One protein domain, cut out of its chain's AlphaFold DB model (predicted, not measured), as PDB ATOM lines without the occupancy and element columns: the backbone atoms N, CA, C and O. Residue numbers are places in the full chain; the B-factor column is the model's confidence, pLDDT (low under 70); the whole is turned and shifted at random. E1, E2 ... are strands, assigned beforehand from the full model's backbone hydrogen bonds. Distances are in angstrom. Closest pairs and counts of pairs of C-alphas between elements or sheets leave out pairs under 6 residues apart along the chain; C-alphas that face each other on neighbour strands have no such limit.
ATOM      1  N   ILE A   9      51.201  23.574  14.791       73.00
ATOM      2  CA  ILE A   9      52.156  23.241  13.708       73.00
ATOM      3  C   ILE A   9      52.078  24.269  12.587       73.00
ATOM      4  O   ILE A   9      50.998  24.666  12.144       73.00
ATOM      5  N   THR A  10      53.245  24.684  12.096       69.94
ATOM      6  CA  THR A  10      53.380  25.686  11.029       69.94
ATOM      7  C   THR A  10      53.441  25.014   9.650       69.94
ATOM      8  O   THR A  10      54.409  24.316   9.343       69.94
ATOM      9  N   LEU A  11      52.448  25.257   8.785       67.88
ATOM     10  CA  LEU A  11      52.378  24.766   7.398       67.88
ATOM     11  C   LEU A  11      52.570  25.905   6.385       67.88
ATOM     12  O   LEU A  11      52.142  27.034   6.602       67.88
ATOM     13  N   CYS A  12      53.200  25.616   5.242       64.75
ATOM     14  CA  CYS A  12      53.371  26.574   4.143       64.75
ATOM     15  C   CYS A  12      52.495  26.168   2.951       64.75
ATOM     16  O   CYS A  12      52.715  25.113   2.353       64.75
ATOM     17  N   VAL A  13      51.512  26.997   2.589       70.62
ATOM     18  CA  VAL A  13      50.573  26.741   1.485       70.62
ATOM     19  C   VAL A  13      50.638  27.910   0.506       70.62
ATOM     20  O   VAL A  13      50.477  29.064   0.883       70.62
ATOM     21  N   GLN A  14      50.933  27.623  -0.765       64.69
ATOM     22  CA  GLN A  14      51.028  28.628  -1.842       64.69
ATOM     23  C   GLN A  14      51.969  29.819  -1.545       64.69
ATOM     24  O   GLN A  14      51.803  30.904  -2.097       64.69
ATOM     25  N   GLY A  15      52.990  29.613  -0.707       65.69
ATOM     26  CA  GLY A  15      53.987  30.637  -0.387       65.69
ATOM     27  C   GLY A  15      53.623  31.565   0.778       65.69
ATOM     28  O   GLY A  15      54.363  32.515   1.016       65.69
ATOM     29  N   GLN A  16      52.543  31.288   1.521       57.97
ATOM     30  CA  GLN A  16      52.262  31.897   2.827       57.97
ATOM     31  C   GLN A  16      52.293  30.828   3.934       57.97
ATOM     32  O   GLN A  16      51.798  29.716   3.748       57.97
ATOM     33  N   THR A  17      52.914  31.149   5.072       67.00
ATOM     34  CA  THR A  17      52.933  30.304   6.280       67.00
ATOM     35  C   THR A  17      51.705  30.567   7.150       67.00
ATOM     36  O   THR A  17      51.451  31.718   7.503       67.00
ATOM     37  N   GLU A  18      50.990  29.506   7.523       65.94
ATOM     38  CA  GLU A  18      49.822  29.507   8.412       65.94
ATOM     39  C   GLU A  18      50.035  28.458   9.522       65.94
ATOM     40  O   GLU A  18      50.564  27.374   9.259       65.94
ATOM     41  N   VAL A  19      49.683  28.781  10.773       67.06
ATOM     42  CA  VAL A  19      49.859  27.887  11.937       67.06
ATOM     43  C   VAL A  19      48.501  27.325  12.349       67.06
ATOM     44  O   VAL A  19      47.570  28.094  12.588       67.06
ATOM     45  N   ILE A  20      48.385  25.998  12.431       68.81
ATOM     46  CA  ILE A  20      47.154  25.287  12.811       68.81
ATOM     47  C   ILE A  20      47.347  24.665  14.198       68.81
ATOM     48  O   ILE A  20      48.363  24.025  14.453       68.81
ATOM     49  N   ALA A  21      46.373  24.848  15.092       66.06
ATOM     50  CA  ALA A  21      46.404  24.293  16.446       66.06
ATOM     51  C   ALA A  21      46.257  22.760  16.444       66.06
ATOM     52  O   ALA A  21      45.380  22.228  15.756       66.06
ATOM     53  N   VAL A  22      47.056  22.066  17.262       68.88
ATOM     54  CA  VAL A  22      46.965  20.610  17.475       68.88
ATOM     55  C   VAL A  22      46.706  20.331  18.959       68.88
ATOM     56  O   VAL A  22      47.589  20.549  19.783       68.88
ATOM     57  N   PRO A  23      45.509  19.850  19.343       63.94
ATOM     58  CA  PRO A  23      45.113  19.741  20.749       63.94
ATOM     59  C   PRO A  23      45.759  18.577  21.527       63.94
ATOM     60  O   PRO A  23      45.476  18.428  22.710       63.94
ATOM     61  N   THR A  24      46.590  17.737  20.902       68.50
ATOM     62  CA  THR A  24      47.262  16.602  21.570       68.50
ATOM     63  C   THR A  24      48.614  16.955  22.198       68.50
ATOM     64  O   THR A  24      49.192  16.125  22.887       68.50
ATOM     65  N   GLU A  25      49.108  18.171  21.983       68.12
ATOM     66  CA  GLU A  25      50.408  18.654  22.463       68.12
ATOM     67  C   GLU A  25      50.251  19.379  23.814       68.12
ATOM     68  O   GLU A  25      50.222  20.602  23.844       68.12
ATOM     69  N   THR A  26      50.082  18.676  24.942       67.31
ATOM     70  CA  THR A  26      49.931  19.338  26.261       67.31
ATOM     71  C   THR A  26      51.275  19.763  26.871       67.31
ATOM     72  O   THR A  26      52.204  18.953  26.872       67.31
ATOM     73  N   PRO A  27      51.384  20.965  27.475       72.94
ATOM     74  CA  PRO A  27      52.615  21.427  28.120       72.94
ATOM     75  C   PRO A  27      52.931  20.653  29.410       72.94
ATOM     76  O   PRO A  27      52.031  20.231  30.137       72.94
ATOM     77  N   VAL A  28      54.223  20.506  29.715       75.50
ATOM     78  CA  VAL A  28      54.706  19.900  30.968       75.50
ATOM     79  C   VAL A  28      54.331  20.809  32.156       75.50
ATOM     80  O   VAL A  28      54.692  21.987  32.120       75.50
ATOM     81  N   PRO A  29      53.618  20.309  33.190       75.62
ATOM     82  CA  PRO A  29      53.216  21.114  34.347       75.62
ATOM     83  C   PRO A  29      54.408  21.527  35.223       75.62
ATOM     84  O   PRO A  29      55.423  20.833  35.281       75.62
ATOM     85  N   SER A  30      54.270  22.647  35.937       77.94
ATOM     86  CA  SER A  30      55.322  23.231  36.787       77.94
ATOM     87  C   SER A  30      55.575  22.489  38.108       77.94
ATOM     88  O   SER A  30      56.655  22.637  38.684       77.94
ATOM     89  N   SER A  31      54.621  21.689  38.597       77.44
ATOM     90  CA  SER A  31      54.781  20.836  39.785       77.44
ATOM     91  C   SER A  31      53.892  19.590  39.715       77.44
ATOM     92  O   SER A  31      52.941  19.536  38.938       77.44
ATOM     93  N   GLU A  32      54.174  18.592  40.561       81.50
ATOM     94  CA  GLU A  32      53.362  17.365  40.669       81.50
ATOM     95  C   GLU A  32      51.929  17.625  41.164       81.50
ATOM     96  O   GLU A  32      51.052  16.794  40.956       81.50
ATOM     97  N   CYS A  33      51.671  18.790  41.768       85.69
ATOM     98  CA  CYS A  33      50.333  19.238  42.154       85.69
ATOM     99  C   CYS A  33      49.704  20.191  41.114       85.69
ATOM    100  O   CYS A  33      48.747  20.894  41.440       85.69
ATOM    101  N   MET A  34      50.214  20.227  39.873       83.56
ATOM    102  CA  MET A  34      49.706  21.025  38.744       83.56
ATOM    103  C   MET A  34      49.463  20.141  37.506       83.56
ATOM    104  O   MET A  34      50.152  19.147  37.287       83.56
ATOM    105  N   ALA A  35      48.498  20.509  36.659       80.75
ATOM    106  CA  ALA A  35      48.170  19.820  35.406       80.75
ATOM    107  C   ALA A  35      48.192  20.791  34.208       80.75
ATOM    108  O   ALA A  35      47.517  21.822  34.231       80.75
ATOM    109  N   GLY A  36      48.955  20.462  33.155       77.00
ATOM    110  CA  GLY A  36      49.107  21.283  31.944       77.00
ATOM    111  C   GLY A  36      47.957  21.124  30.938       77.00
ATOM    112  O   GLY A  36      47.460  20.019  30.721       77.00
ATOM    113  N   ILE A  37      47.532  22.226  30.308       78.56
ATOM    114  CA  ILE A  37      46.418  22.298  29.342       78.56
ATOM    115  C   ILE A  37      46.719  23.277  28.181       78.56
ATOM    116  O   ILE A  37      47.364  24.301  28.385       78.56
ATOM    117  N   CYS A  38      46.216  23.015  26.963       75.94
ATOM    118  CA  CYS A  38      46.267  23.976  25.842       75.94
ATOM    119  C   CYS A  38      44.964  24.783  25.727       75.94
ATOM    120  O   CYS A  38      43.874  24.215  25.639       75.94
ATOM    121  N   MET A  39      45.073  26.111  25.641       75.81
ATOM    122  CA  MET A  39      43.973  27.020  25.300       75.81
ATOM    123  C   MET A  39      44.177  27.563  23.878       75.81
ATOM    124  O   MET A  39      44.751  28.631  23.671       75.81
ATOM    125  N   GLY A  40      43.734  26.808  22.869       69.62
ATOM    126  CA  GLY A  40      44.040  27.112  21.466       69.62
ATOM    127  C   GLY A  40      45.499  26.780  21.144       69.62
ATOM    128  O   GLY A  40      45.911  25.645  21.350       69.62
ATOM    129  N   THR A  41      46.272  27.763  20.673       69.25
ATOM    130  CA  THR A  41      47.728  27.648  20.443       69.25
ATOM    131  C   THR A  41      48.562  28.185  21.621       69.25
ATOM    132  O   THR A  41      49.728  28.513  21.432       69.25
ATOM    133  N   MET A  42      47.975  28.382  22.812       72.44
ATOM    134  CA  MET A  42      48.682  28.898  23.998       72.44
ATOM    135  C   MET A  42      48.708  27.858  25.137       72.44
ATOM    136  O   MET A  42      47.634  27.411  25.554       72.44
ATOM    137  N   PRO A  43      49.887  27.491  25.676       74.88
ATOM    138  CA  PRO A  43      49.999  26.610  26.845       74.88
ATOM    139  C   PRO A  43      49.605  27.306  28.172       74.88
ATOM    140  O   PRO A  43      49.878  28.492  28.357       74.88
ATOM    141  N   SER A  44      48.956  26.573  29.094       78.50
ATOM    142  CA  SER A  44      48.518  26.998  30.445       78.50
ATOM    143  C   SER A  44      48.519  25.811  31.441       78.50
ATOM    144  O   SER A  44      48.718  24.671  31.028       78.50
ATOM    145  N   GLU A  45      48.297  26.036  32.743       80.19
ATOM    146  CA  GLU A  45      48.249  24.992  33.792       80.19
ATOM    147  C   GLU A  45      47.271  25.327  34.944       80.19
ATOM    148  O   GLU A  45      46.988  26.499  35.200       80.19
ATOM    149  N   VAL A  46      46.735  24.303  35.633       79.81
ATOM    150  CA  VAL A  46      45.801  24.425  36.781       79.81
ATOM    151  C   VAL A  46      46.192  23.513  37.966       79.81
ATOM    152  O   VAL A  46      46.718  22.429  37.715       79.81
ATOM    153  N   PRO A  47      45.921  23.884  39.239       80.69
ATOM    154  CA  PRO A  47      46.242  23.044  40.403       80.69
ATOM    155  C   PRO A  47      45.374  21.780  40.517       80.69
ATOM    156  O   PRO A  47      44.177  21.810  40.217       80.69
ATOM    157  N   LEU A  48      45.959  20.687  41.017       82.56
ATOM    158  CA  LEU A  48      45.237  19.490  41.467       82.56
ATOM    159  C   LEU A  48      44.507  19.756  42.799       82.56
ATOM    160  O   LEU A  48      44.905  20.617  43.582       82.56
ATOM    161  N   GLY A  49      43.421  19.019  43.062       79.88
ATOM    162  CA  GLY A  49      42.609  19.184  44.276       79.88
ATOM    163  C   GLY A  49      43.335  18.783  45.569       79.88
ATOM    164  O   GLY A  49      44.209  17.917  45.555       79.88
ATOM    165  N   ALA A  50      42.947  19.393  46.696       79.19
ATOM    166  CA  ALA A  50      43.497  19.059  48.012       79.19
ATOM    167  C   ALA A  50      43.257  17.577  48.361       79.19
ATOM    168  O   ALA A  50      42.148  17.070  48.180       79.19
ATOM    169  N   GLY A  51      44.292  16.895  48.857       76.19
ATOM    170  CA  GLY A  51      44.293  15.457  49.147       76.19
ATOM    171  C   GLY A  51      44.740  14.557  47.987       76.19
ATOM    172  O   GLY A  51      44.797  13.345  48.169       76.19
ATOM    173  N   ALA A  52      45.067  15.110  46.810       80.62
ATOM    174  CA  ALA A  52      45.696  14.338  45.736       80.62
ATOM    175  C   ALA A  52      47.100  13.872  46.158       80.62
ATOM    176  O   ALA A  52      47.861  14.655  46.722       80.62
ATOM    177  N   GLU A  53      47.440  12.610  45.897       80.06
ATOM    178  CA  GLU A  53      48.761  12.062  46.218       80.06
ATOM    179  C   GLU A  53      49.854  12.763  45.400       80.06
ATOM    180  O   GLU A  53      49.712  12.959  44.192       80.06
ATOM    181  N   CYS A  54      50.951  13.126  46.058       81.62
ATOM    182  CA  CYS A  54      52.120  13.740  45.438       81.62
ATOM    183  C   CYS A  54      53.400  13.257  46.134       81.62
ATOM    184  O   CYS A  54      53.408  12.982  47.337       81.62
ATOM    185  N   GLY A  55      54.499  13.124  45.389       77.31
ATOM    186  CA  GLY A  55      55.755  12.595  45.912       77.31
ATOM    187  C   GLY A  55      55.644  11.228  46.609       77.31
ATOM    188  O   GLY A  55      54.789  10.392  46.318       77.31
ATOM    189  N   VAL A  56      56.559  10.985  47.547       69.00
ATOM    190  CA  VAL A  56      56.626   9.760  48.355       69.00
ATOM    191  C   VAL A  56      55.929   9.991  49.699       69.00
ATOM    192  O   VAL A  56      56.581  10.328  50.679       69.00
ATOM    193  N   ALA A  57      54.606   9.804  49.727       70.44
ATOM    194  CA  ALA A  57      53.719   9.993  50.889       70.44
ATOM    195  C   ALA A  57      53.352  11.450  51.236       70.44
ATOM    196  O   ALA A  57      53.080  11.757  52.394       70.44
ATOM    197  N   GLY A  58      53.312  12.332  50.234       79.50
ATOM    198  CA  GLY A  58      52.726  13.660  50.368       79.50
ATOM    199  C   GLY A  58      51.282  13.727  49.859       79.50
ATOM    200  O   GLY A  58      50.839  12.922  49.037       79.50
ATOM    201  N   VAL A  59      50.556  14.728  50.340       84.75
ATOM    202  CA  VAL A  59      49.219  15.119  49.895       84.75
ATOM    203  C   VAL A  59      49.251  16.568  49.406       84.75
ATOM    204  O   VAL A  59      49.838  17.444  50.044       84.75
ATOM    205  N   CYS A  60      48.635  16.839  48.255       86.12
ATOM    206  CA  CYS A  60      48.512  18.191  47.718       86.12
ATOM    207  C   CYS A  60      47.592  19.030  48.616       86.12
ATOM    208  O   CYS A  60      46.564  18.544  49.094       86.12
ATOM    209  N   ASP A  61      47.912  20.310  48.799       82.88
ATOM    210  CA  ASP A  61      47.139  21.258  49.620       82.88
ATOM    211  C   ASP A  61      45.979  21.944  48.864       82.88
ATOM    212  O   ASP A  61      45.219  22.729  49.429       82.88
ATOM    213  N   GLY A  62      45.828  21.653  47.567       80.88
ATOM    214  CA  GLY A  62      44.841  22.284  46.682       80.88
ATOM    215  C   GLY A  62      45.236  23.670  46.161       80.88
ATOM    216  O   GLY A  62      44.496  24.248  45.365       80.88
ATOM    217  N   ALA A  63      46.397  24.194  46.566       81.56
ATOM    218  CA  ALA A  63      47.010  25.420  46.054       81.56
ATOM    219  C   ALA A  63      48.256  25.142  45.184       81.56
ATOM    220  O   ALA A  63      48.884  26.079  44.691       81.56
ATOM    221  N   GLY A  64      48.584  23.865  44.960       78.69
ATOM    222  CA  GLY A  64      49.684  23.422  44.100       78.69
ATOM    223  C   GLY A  64      50.961  23.025  44.852       78.69
ATOM    224  O   GLY A  64      51.990  22.815  44.204       78.69
ATOM    225  N   VAL A  65      50.916  22.904  46.189       84.19
ATOM    226  CA  VAL A  65      52.048  22.484  47.032       84.19
ATOM    227  C   VAL A  65      51.829  21.066  47.557       84.19
ATOM    228  O   VAL A  65      50.735  20.713  47.989       84.19
ATOM    229  N   CYS A  66      52.892  20.262  47.537       84.62
ATOM    230  CA  CYS A  66      52.916  18.922  48.116       84.62
ATOM    231  C   CYS A  66      53.467  18.957  49.551       84.62
ATOM    232  O   CYS A  66      54.574  19.457  49.759       84.62
ATOM    233  N   GLY A  67      52.712  18.437  50.523       84.19
ATOM    234  CA  GLY A  67      53.059  18.411  51.949       84.19
ATOM    235  C   GLY A  67      52.874  17.033  52.589       84.19
ATOM    236  O   GLY A  67      52.136  16.225  52.047       84.19
ATOM    237  N   GLU A  68      53.499  16.735  53.734       83.19
ATOM    238  CA  GLU A  68      53.344  15.425  54.411       83.19
ATOM    239  C   GLU A  68      51.933  15.210  54.983       83.19
ATOM    240  O   GLU A  68      51.489  14.079  55.157       83.19
TER     241      GLU A  68
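What this domain is: This is residues 9 to 68 of the 731 residues of an uncharacterized protein of Chondromyces apiculatus DSM 436 (UniProt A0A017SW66). Two strand hairpins stand one after the other along a rod, E1 and E2 at one end and E3 and E4 in the middle, with a small knot of loops round the short strand E5 at the other end. The unnamed stretch of residues 22 to 33 joins the two hairpins, and residues 12 to 17 stick out at the tip of the first. The printed part has 60 residues with no named helix and five named strands, E1 to E5 in chain order; the class is all strand, though under half of the residues, 26, are in named elements. Each hairpin is a two-stranded antiparallel sheet. The whole is extended, with a radius of gyration of the C-alphas of 17.1 A and spans of 58 by 17 by 13 A.

How they stand to each other: E1, residues 9 to 13, and E2, residues 16 to 21, form a hairpin at 147 degrees, with N 11 and O 18 within hydrogen-bond range at 2.9 A. E3, residues 34 to 39, and E4, residues 42 to 47, form a hairpin at 149 degrees, with N 37 and O 44 at 2.8 A. E2 and E3 are apart. E5, residues 58 to 60, pairs with no named strand; residues 53 to 54 pair antiparallel with its residues 58 to 59, and residues 66 to 67 with its residues 59 to 60. E4 and E5 are apart.

Where its parts are: E1 begins at C-alpha 9 (52.156, 23.241, 13.708) and is 12.8 A long; E2 is 16.7 A. E3 is 15.8 A and E4 17.6 A, ending at C-alpha 47 (46.242, 23.044, 40.403). E5 is 6.7 A, ending at C-alpha 60 (48.512, 18.191, 47.718).

The domain as a whole: The C-alphas farthest apart, of Gln 14 and Glu 68, are 57.8 A apart. The printed part has no cut. The link from E2 to E3 is long. Mean pLDDT of the printed part is 75.3; residues 10 to 12, 14 to 26, 40 to 41 and 56 are under 70.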